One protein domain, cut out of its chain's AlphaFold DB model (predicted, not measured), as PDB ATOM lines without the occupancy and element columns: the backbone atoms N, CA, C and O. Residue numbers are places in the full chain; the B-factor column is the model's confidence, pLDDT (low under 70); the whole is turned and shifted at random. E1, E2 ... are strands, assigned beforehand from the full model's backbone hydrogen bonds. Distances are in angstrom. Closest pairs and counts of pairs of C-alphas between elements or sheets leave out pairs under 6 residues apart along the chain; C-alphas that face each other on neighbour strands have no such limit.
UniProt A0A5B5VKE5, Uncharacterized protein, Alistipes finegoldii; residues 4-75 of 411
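What this domain is: This is residues 4 to 75 of the 411 residues of an uncharacterized protein of Alistipes finegoldii (UniProt A0A5B5VKE5). The model is one strongly twisted sheet of seven strands, with the hairpin E4 and E5 in its middle, the meander E1 E2 E3 at one end and the hairpin E6 and E7 at the other. From edge to edge the strands' lines turn by 138 degrees, and the long E6 bends by 74 degrees at residue 63. The printed part has 72 residues, no named helix and seven named strands, E1 to E7 along the chain; the sheet's order is E1 E2 E3 E5 E4 E6 E7, all antiparallel, and the class is all strand. It is compact, with a radius of gyration of the C-alphas of 11.3 A, and spans 31 by 26 by 24 A.

How they stand to each other: Begin at the edge strand E1, residues 4 to 6, which forms a hairpin with E2, residues 9 to 12; N 9 and O 6 are 3.0 A apart. E2 forms the next hairpin with E3, residues 15 to 19, where N 18 and O 10 are 3.1 A apart. These three are a meander, each strand the antiparallel neighbour of the one before. Pairing on E3 is staggered: residues 15 to 18 pair with E2, and residues 18 to 19 with E5, residues 38 to 42, where N 19 and O 41 are 2.8 A apart. E5 forms a hairpin with E4, residues 29 to 33, and N 42 and O 29 are 2.8 A apart. On the other side of E4 look for E6, residues 56 to 66, with N 30 and O 60 at 2.8 A. E6 forms a hairpin with the other edge strand, E7, residues 69 to 74, and N 73 and O 61 are 2.8 A apart. E3 and E4 are apart, and so are E5 and E6.

Where its parts are: Find C-alpha 4 at (-12.656, 11.073, 30.619), where E1 begins. E1 is 6.0 A long from first to last C-alpha, E2 9.7 A, E3 12.2 A, E4 12.1 A and E5 12.9 A. E6 runs 24.6 A from C-alpha 56 at (-2.214, 21.829, 22.984). E7 runs 15.8 A and ends at C-alpha 74, (2.438, 36.895, 26.514).

The domain as a whole: The C-alphas farthest apart are those of Asp 50 and Gly 67, 32.0 A. The printed part has no cut. Its long link is E5 to E6, residues 43 to 55. Mean pLDDT of the printed part is 87.6, and residues 4 to 14 are under 70.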
ATOM      1  N   VAL A   4     -11.302  11.085  30.064       47.66
ATOM      2  CA  VAL A   4     -12.656  11.073  30.619       47.66
ATOM      3  C   VAL A   4     -13.209  12.471  30.380       47.66
ATOM      4  O   VAL A   4     -12.583  13.446  30.789       47.66
ATOM      5  N   GLU A   5     -14.325  12.560  29.658       43.47
ATOM      6  CA  GLU A   5     -15.178  13.747  29.691       43.47
ATOM      7  C   GLU A   5     -16.029  13.643  30.956       43.47
ATOM      8  O   GLU A   5     -16.827  12.712  31.083       43.47
ATOM      9  N   ASP A   6     -15.851  14.578  31.881       43.03
ATOM     10  CA  ASP A   6     -16.790  14.805  32.978       43.03
ATOM     11  C   ASP A   6     -17.131  16.299  32.985       43.03
ATOM     12  O   ASP A   6     -16.238  17.143  33.006       43.03
ATOM     13  N   ASP A   7     -18.414  16.630  32.833       47.78
ATOM     14  CA  ASP A   7     -18.958  18.002  32.855       47.78
ATOM     15  C   ASP A   7     -18.249  19.061  31.965       47.78
ATOM     16  O   ASP A   7     -18.251  20.259  32.249       47.78
ATOM     17  N   GLY A   8     -17.673  18.645  30.829       55.16
ATOM     18  CA  GLY A   8     -16.982  19.541  29.889       55.16
ATOM     19  C   GLY A   8     -15.517  19.834  30.239       55.16
ATOM     20  O   GLY A   8     -14.881  20.651  29.567       55.16
ATOM     21  N   GLU A   9     -14.969  19.154  31.248       53.12
ATOM     22  CA  GLU A   9     -13.542  19.128  31.560       53.12
ATOM     23  C   GLU A   9     -12.879  17.930  30.867       53.12
ATOM     24  O   GLU A   9     -13.339  16.791  30.968       53.12
ATOM     25  N   LEU A  10     -11.778  18.181  30.150       56.97
ATOM     26  CA  LEU A  10     -10.942  17.115  29.598       56.97
ATOM     27  C   LEU A  10      -9.760  16.899  30.549       56.97
ATOM     28  O   LEU A  10      -8.891  17.765  30.686       56.97
ATOM     29  N   ILE A  11      -9.740  15.750  31.223       56.88
ATOM     30  CA  ILE A  11      -8.718  15.406  32.216       56.88
ATOM     31  C   ILE A  11      -7.708  14.433  31.599       56.88
ATOM     32  O   ILE A  11      -8.072  13.331  31.184       56.88
ATOM     33  N   TYR A  12      -6.427  14.809  31.598       56.44
ATOM     34  CA  TYR A  12      -5.319  13.907  31.276       56.44
ATOM     35  C   TYR A  12      -4.740  13.346  32.581       56.44
ATOM     36  O   TYR A  12      -3.894  13.972  33.206       56.44
ATOM     37  N   ASP A  13      -5.216  12.184  33.040       57.75
ATOM     38  CA  ASP A  13      -4.683  11.486  34.231       57.75
ATOM     39  C   ASP A  13      -4.577  12.363  35.515       57.75
ATOM     40  O   ASP A  13      -3.666  12.207  36.327       57.75
ATOM     41  N   GLY A  14      -5.508  13.307  35.717       65.12
ATOM     42  CA  GLY A  14      -5.557  14.212  36.882       65.12
ATOM     43  C   GLY A  14      -4.591  15.405  36.828       65.12
ATOM     44  O   GLY A  14      -4.568  16.224  37.748       65.12
ATOM     45  N   VAL A  15      -3.814  15.525  35.751       79.75
ATOM     46  CA  VAL A  15      -2.914  16.643  35.449       79.75
ATOM     47  C   VAL A  15      -3.378  17.341  34.171       79.75
ATOM     48  O   VAL A  15      -4.154  16.793  33.393       79.75
ATOM     49  N   ASN A  16      -2.928  18.577  33.950       89.31
ATOM     50  CA  ASN A  16      -3.286  19.364  32.768       89.31
ATOM     51  C   ASN A  16      -4.808  19.427  32.509       89.31
ATOM     52  O   ASN A  16      -5.248  19.210  31.382       89.31
ATOM     53  N   VAL A  17      -5.607  19.719  33.542       92.06
ATOM     54  CA  VAL A  17      -7.070  19.848  33.417       92.06
ATOM     55  C   VAL A  17      -7.391  20.973  32.439       92.06
ATOM     56  O   VAL A  17      -7.023  22.128  32.683       92.06
ATOM     57  N   VAL A  18      -8.049  20.629  31.329       94.06
ATOM     58  CA  VAL A  18      -8.419  21.571  30.271       94.06
ATOM     59  C   VAL A  18      -9.850  22.036  30.480       94.06
ATOM     60  O   VAL A  18     -10.766  21.223  30.579       94.06
ATOM     61  N   VAL A  19     -10.035  23.351  30.480       94.00
ATOM     62  CA  VAL A  19     -11.325  24.006  30.657       94.00
ATOM     63  C   VAL A  19     -11.602  25.010  29.540       94.00
ATOM     64  O   VAL A  19     -10.696  25.520  28.868       94.00
ATOM     65  N   GLY A  20     -12.885  25.314  29.359       92.81
ATOM     66  CA  GLY A  20     -13.336  26.397  28.494       92.81
ATOM     67  C   GLY A  20     -13.062  27.783  29.083       92.81
ATOM     68  O   GLY A  20     -12.720  27.947  30.256       92.81
ATOM     69  N   ARG A  21     -13.268  28.815  28.256       93.31
ATOM     70  CA  ARG A  21     -13.056  30.220  28.632       93.31
ATOM     71  C   ARG A  21     -13.815  30.628  29.893       93.31
ATOM     72  O   ARG A  21     -13.285  31.412  30.668       93.31
ATOM     73  N   ASP A  22     -15.017  30.113  30.125       92.06
ATOM     74  CA  ASP A  22     -15.865  30.540  31.247       92.06
ATOM     75  C   ASP A  22     -15.320  30.105  32.619       92.06
ATOM     76  O   ASP A  22     -15.572  30.782  33.612       92.06
ATOM     77  N   ALA A  23     -14.489  29.059  32.661       93.06
ATOM     78  CA  ALA A  23     -13.862  28.533  33.879       93.06
ATOM     79  C   ALA A  23     -12.380  28.943  34.043       93.06
ATOM     80  O   ALA A  23     -11.685  28.455  34.939       93.06
ATOM     81  N   ALA A  24     -11.875  29.823  33.172       94.81
ATOM     82  CA  ALA A  24     -10.500  30.313  33.231       94.81
ATOM     83  C   ALA A  24     -10.302  31.375  34.327       94.81
ATOM     84  O   ALA A  24     -11.087  32.321  34.442       94.81
ATOM     85  N   ASP A  25      -9.199  31.268  35.058       94.25
ATOM     86  CA  ASP A  25      -8.802  32.165  36.141       94.25
ATOM     87  C   ASP A  25      -7.363  32.658  35.969       94.25
ATOM     88  O   ASP A  25      -6.591  32.159  35.149       94.25
ATOM     89  N   ALA A  26      -6.978  33.659  36.766       95.00
ATOM     90  CA  ALA A  26      -5.604  34.140  36.790       95.00
ATOM     91  C   ALA A  26      -4.626  33.000  37.138       95.00
ATOM     92  O   ALA A  26      -4.797  32.293  38.129       95.00
ATOM     93  N   GLY A  27      -3.578  32.859  36.329       94.62
ATOM     94  CA  GLY A  27      -2.605  31.776  36.406       94.62
ATOM     95  C   GLY A  27      -2.891  30.601  35.475       94.62
ATOM     96  O   GLY A  27      -2.008  29.768  35.306       94.62
ATOM     97  N   ASP A  28      -4.046  30.522  34.820       96.81
ATOM     98  CA  ASP A  28      -4.294  29.450  33.855       96.81
ATOM     99  C   ASP A  28      -3.521  29.679  32.547       96.81
ATOM    100  O   ASP A  28      -3.355  30.811  32.079       96.81
ATOM    101  N   LEU A  29      -3.025  28.593  31.951       97.06
ATOM    102  CA  LEU A  29      -2.283  28.630  30.694       97.06
ATOM    103  C   LEU A  29      -3.272  28.610  29.530       97.06
ATOM    104  O   LEU A  29      -3.939  27.603  29.308       97.06
ATOM    105  N   ALA A  30      -3.332  29.687  28.752       97.38
ATOM    106  CA  ALA A  30      -4.050  29.680  27.485       97.38
ATOM    107  C   ALA A  30      -3.302  28.789  26.484       97.38
ATOM    108  O   ALA A  30      -2.096  28.964  26.265       97.38
ATOM    109  N   VAL A  31      -4.022  27.863  25.862       97.00
ATOM    110  CA  VAL A  31      -3.514  26.938  24.846       97.00
ATOM    111  C   VAL A  31      -4.408  26.981  23.614       97.00
ATOM    112  O   VAL A  31      -5.609  27.215  23.719       97.00
ATOM    113  N   PHE A  32      -3.834  26.748  22.439       97.62
ATOM    114  CA  PHE A  32      -4.602  26.484  21.228       97.62
ATOM    115  C   PHE A  32      -4.642  24.981  20.981       97.62
ATOM    116  O   PHE A  32      -3.588  24.356  20.854       97.62
ATOM    117  N   ASP A  33      -5.841  24.415  20.925       96.25
ATOM    118  CA  ASP A  33      -6.065  23.002  20.654       96.25
ATOM    119  C   ASP A  33      -6.152  22.770  19.144       96.25
ATOM    120  O   ASP A  33      -7.080  23.213  18.468       96.25
ATOM    121  N   LYS A  34      -5.163  22.062  18.593       96.12
ATOM    122  CA  LYS A  34      -5.101  21.736  17.161       96.12
ATOM    123  C   LYS A  34      -6.199  20.771  16.707       96.12
ATOM    124  O   LYS A  34      -6.417  20.652  15.504       96.12
ATOM    125  N   THR A  35      -6.852  20.068  17.629       93.62
ATOM    126  CA  THR A  35      -7.854  19.041  17.314       93.62
ATOM    127  C   THR A  35      -9.152  19.668  16.824       93.62
ATOM    128  O   THR A  35      -9.723  19.216  15.836       93.62
ATOM    129  N   ASP A  36      -9.592  20.737  17.487       93.44
ATOM    130  CA  ASP A  36     -10.825  21.461  17.161       93.44
ATOM    131  C   ASP A  36     -10.584  22.922  16.749       93.44
ATOM    132  O   ASP A  36     -11.528  23.624  16.391       93.44
ATOM    133  N   SER A  37      -9.320  23.360  16.708       94.75
ATOM    134  CA  SER A  37      -8.905  24.716  16.333       94.75
ATOM    135  C   SER A  37      -9.479  25.805  17.247       94.75
ATOM    136  O   SER A  37      -9.868  26.876  16.775       94.75
ATOM    137  N   THR A  38      -9.530  25.547  18.558       94.94
ATOM    138  CA  THR A  38     -10.068  26.489  19.551       94.94
ATOM    139  C   THR A  38      -9.057  26.871  20.633       94.94
ATOM    140  O   THR A  38      -8.121  26.135  20.945       94.94
ATOM    141  N   LEU A  39      -9.241  28.058  21.220       96.44
ATOM    142  CA  LEU A  39      -8.504  28.477  22.413       96.44
ATOM    143  C   LEU A  39      -9.167  27.895  23.667       96.44
ATOM    144  O   LEU A  39     -10.366  28.070  23.883       96.44
ATOM    145  N   LYS A  40      -8.360  27.249  24.507       96.38
ATOM    146  CA  LYS A  40      -8.747  26.644  25.788       96.38
ATOM    147  C   LYS A  40      -7.772  27.064  26.883       96.38
ATOM    148  O   LYS A  40      -6.780  27.747  26.620       96.38
ATOM    149  N   PHE A  41      -8.040  26.643  28.113       97.06
ATOM    150  CA  PHE A  41      -7.185  26.941  29.255       97.06
ATOM    151  C   PHE A  41      -6.820  25.668  30.002       97.06
ATOM    152  O   PHE A  41      -7.678  24.837  30.267       97.06
ATOM    153  N   VAL A  42      -5.551  25.527  30.371       96.62
ATOM    154  CA  VAL A  42      -5.096  24.494  31.302       96.62
ATOM    155  C   VAL A  42      -5.018  25.109  32.693       96.62
ATOM    156  O   VAL A  42      -4.342  26.129  32.869       96.62
ATOM    157  N   LYS A  43      -5.679  24.499  33.685       95.12
ATOM    158  CA  LYS A  43      -5.684  25.021  35.058       95.12
ATOM    159  C   LYS A  43      -4.265  25.061  35.617       95.12
ATOM    160  O   LYS A  43      -3.619  24.017  35.746       95.12
ATOM    161  N   GLY A  44      -3.805  26.244  36.026       92.62
ATOM    162  CA  GLY A  44      -2.425  26.463  36.475       92.62
ATOM    163  C   GLY A  44      -2.026  25.599  37.678       92.62
ATOM    164  O   GLY A  44      -0.871  25.204  37.808       92.62
ATOM    165  N   ALA A  45      -2.987  25.235  38.535       90.56
ATOM    166  CA  ALA A  45      -2.769  24.350  39.684       90.56
ATOM    167  C   ALA A  45      -2.465  22.887  39.306       90.56
ATOM    168  O   ALA A  45      -1.907  22.156  40.119       90.56
ATOM    169  N   THR A  46      -2.826  22.471  38.092       91.81
ATOM    170  CA  THR A  46      -2.662  21.092  37.593       91.81
ATOM    171  C   THR A  46      -1.619  20.993  36.479       91.81
ATOM    172  O   THR A  46      -1.369  19.907  35.960       91.81
ATOM    173  N   LEU A  47      -1.034  22.129  36.087       92.38
ATOM    174  CA  LEU A  47      -0.166  22.237  34.924       92.38
ATOM    175  C   LEU A  47       1.155  21.486  35.135       92.38
ATOM    176  O   LEU A  47       1.989  21.877  35.951       92.38
ATOM    177  N   LEU A  48       1.380  20.476  34.298       91.44
ATOM    178  CA  LEU A  48       2.670  19.846  34.056       91.44
ATOM    179  C   LEU A  48       3.100  20.168  32.625       91.44
ATOM    180  O   LEU A  48       2.732  19.476  31.676       91.44
ATOM    181  N   TYR A  49       3.877  21.244  32.483       90.06
ATOM    182  CA  TYR A  49       4.227  21.830  31.184       90.06
ATOM    183  C   TYR A  49       4.936  20.840  30.248       90.06
ATOM    184  O   TYR A  49       4.576  20.736  29.080       90.06
ATOM    185  N   ASP A  50       5.878  20.054  30.776       89.19
ATOM    186  CA  ASP A  50       6.637  19.055  30.004       89.19
ATOM    187  C   ASP A  50       5.797  17.834  29.584       89.19
ATOM    188  O   ASP A  50       6.247  17.015  28.786       89.19
ATOM    189  N   GLN A  51       4.580  17.702  30.123       90.94
ATOM    190  CA  GLN A  51       3.627  16.634  29.804       90.94
ATOM    191  C   GLN A  51       2.398  17.160  29.050       90.94
ATOM    192  O   GLN A  51       1.395  16.456  28.944       90.94
ATOM    193  N   LEU A  52       2.436  18.402  28.550       91.44
ATOM    194  CA  LEU A  52       1.348  18.919  27.726       91.44
ATOM    195  C   LEU A  52       1.221  18.084  26.440       91.44
ATOM    196  O   LEU A  52       2.226  17.872  25.754       91.44
ATOM    197  N   PRO A  53       0.002  17.633  26.086       91.00
ATOM    198  CA  PRO A  53      -0.243  16.974  24.813       91.00
ATOM    199  C   PRO A  53       0.248  17.840  23.646       91.00
ATOM    200  O   PRO A  53       0.035  19.056  23.660       91.00
ATOM    201  N   PRO A  54       0.873  17.251  22.612       92.00
ATOM    202  CA  PRO A  54       1.385  18.007  21.473       92.00
ATOM    203  C   PRO A  54       0.285  18.733  20.686       92.00
ATOM    204  O   PRO A  54       0.600  19.620  19.889       92.00
ATOM    205  N   GLU A  55      -0.984  18.363  20.865       94.12
ATOM    206  CA  GLU A  55      -2.177  19.023  20.335       94.12
ATOM    207  C   GLU A  55      -2.419  20.399  20.966       94.12
ATOM    208  O   GLU A  55      -2.917  21.287  20.277       94.12
ATOM    209  N   LEU A  56      -2.019  20.595  22.227       95.12
ATOM    210  CA  LEU A  56      -2.214  21.829  22.984       95.12
ATOM    211  C   LEU A  56      -0.974  22.715  22.883       95.12
ATOM    212  O   LEU A  56       0.031  22.505  23.559       95.12
ATOM    213  N   VAL A  57      -1.044  23.747  22.047       95.88
ATOM    214  CA  VAL A  57       0.071  24.678  21.848       95.88
ATOM    215  C   VAL A  57      -0.012  25.816  22.876       95.88
ATOM    216  O   VAL A  57      -0.995  26.555  22.858       95.88
ATOM    217  N   PRO A  58       0.994  26.021  23.752       95.81
ATOM    218  CA  PRO A  58       0.991  27.106  24.737       95.81
ATOM    219  C   PRO A  58       1.005  28.496  24.096       95.81
ATOM    220  O   PRO A  58       1.901  28.808  23.311       95.81
ATOM    221  N   MET A  59       0.062  29.351  24.495       95.81
ATOM    222  CA  MET A  59      -0.128  30.688  23.921       95.81
ATOM    223  C   MET A  59       0.217  31.817  24.887       95.81
ATOM    224  O   MET A  59       0.963  32.732  24.535       95.81
ATOM    225  N   ALA A  60      -0.333  31.775  26.101       96.56
ATOM    226  CA  ALA A  60      -0.311  32.904  27.030       96.56
ATOM    227  C   ALA A  60      -0.664  32.463  28.455       96.56
ATOM    228  O   ALA A  60      -1.032  31.312  28.669       96.56
ATOM    229  N   VAL A  61      -0.609  33.378  29.422       97.19
ATOM    230  CA  VAL A  61      -1.131  33.142  30.782       97.19
ATOM    231  C   VAL A  61      -2.250  34.127  31.075       97.19
ATOM    232  O   VAL A  61      -2.110  35.316  30.798       97.19
ATOM    233  N   ALA A  62      -3.357  33.655  31.637       97.12
ATOM    234  CA  ALA A  62      -4.422  34.522  32.118       97.12
ATOM    235  C   ALA A  62      -3.943  35.323  33.338       97.12
ATOM    236  O   ALA A  62      -3.393  34.756  34.279       97.12
ATOM    237  N   TYR A  63      -4.152  36.641  33.344       95.50
ATOM    238  CA  TYR A  63      -3.814  37.505  34.488       95.50
ATOM    239  C   TYR A  63      -5.035  38.211  35.090       95.50
ATOM    240  O   TYR A  63      -4.934  38.852  36.131       95.50
ATOM    241  N   GLY A  64      -6.201  38.098  34.454       93.31
ATOM    242  CA  GLY A  64      -7.438  38.677  34.959       93.31
ATOM    243  C   GLY A  64      -8.589  38.561  33.968       93.31
ATOM    244  O   GLY A  64      -8.491  37.880  32.948       93.31
ATOM    245  N   ARG A  65      -9.688  39.259  34.259       91.25
ATOM    246  CA  ARG A  65     -10.891  39.298  33.419       91.25
ATOM    247  C   ARG A  65     -11.383  40.721  33.208       91.25
ATOM    248  O   ARG A  65     -11.186  41.588  34.060       91.25
ATOM    249  N   ARG A  66     -12.077  40.929  32.090       87.31
ATOM    250  CA  ARG A  66     -12.893  42.116  31.816       87.31
ATOM    251  C   ARG A  66     -14.237  41.664  31.257       87.31
ATOM    252  O   ARG A  66     -14.352  41.368  30.072       87.31
ATOM    253  N   GLY A  67     -15.248  41.612  32.122       88.19
ATOM    254  CA  GLY A  67     -16.537  41.020  31.768       88.19
ATOM    255  C   GLY A  67     -16.383  39.533  31.439       88.19
ATOM    256  O   GLY A  67     -15.797  38.784  32.219       88.19
ATOM    257  N   ASP A  68     -16.878  39.130  30.273       89.94
ATOM    258  CA  ASP A  68     -16.797  37.770  29.732       89.94
ATOM    259  C   ASP A  68     -15.427  37.427  29.121       89.94
ATOM    260  O   ASP A  68     -15.147  36.259  28.850       89.94
ATOM    261  N   LYS A  69     -14.556  38.426  28.937       93.25
ATOM    262  CA  LYS A  69     -13.239  38.247  28.325       93.25
ATOM    263  C   LYS A  69     -12.168  37.891  29.339       93.25
ATOM    264  O   LYS A  69     -12.084  38.491  30.419       93.25
ATOM    265  N   VAL A  70     -11.284  36.981  28.947       96.69
ATOM    266  CA  VAL A  70     -10.099  36.604  29.720       96.69
ATOM    267  C   VAL A  70      -8.918  37.424  29.228       96.69
ATOM    268  O   VAL A  70      -8.531  37.341  28.065       96.69
ATOM    269  N   ARG A  71      -8.328  38.219  30.121       97.19
ATOM    270  CA  ARG A  71      -7.123  38.996  29.833       97.19
ATOM    271  C   ARG A  71      -5.903  38.097  29.970       97.19
ATOM    272  O   ARG A  71      -5.684  37.488  31.020       97.19
ATOM    273  N   ILE A  72      -5.099  38.048  28.917       97.69
ATOM    274  CA  ILE A  72      -3.923  37.188  28.824       97.69
ATOM    275  C   ILE A  72      -2.649  37.999  28.596       97.69
ATOM    276  O   ILE A  72      -2.659  39.038  27.936       97.69
ATOM    277  N   VAL A  73      -1.540  37.518  29.144       97.12
ATOM    278  CA  VAL A  73      -0.206  38.094  28.978       97.12
ATOM    279  C   VAL A  73       0.679  37.128  28.203       97.12
ATOM    280  O   VAL A  73       0.639  35.913  28.419       97.12
ATOM    281  N   ALA A  74       1.489  37.672  27.296       95.88
ATOM    282  CA  ALA A  74       2.438  36.895  26.514       95.88
ATOM    283  C   ALA A  74       3.354  36.063  27.424       95.88
ATOM    284  O   ALA A  74       3.792  36.518  28.491       95.88
ATOM    285  N   LEU A  75       3.694  34.849  26.978       93.75
ATOM    286  CA  LEU A  75       4.588  33.963  27.725       93.75
ATOM    287  C   LEU A  75       5.961  34.597  27.948       93.75
ATOM    288  O   LEU A  75       6.562  34.354  28.982       93.75
TER     289      LEU A  75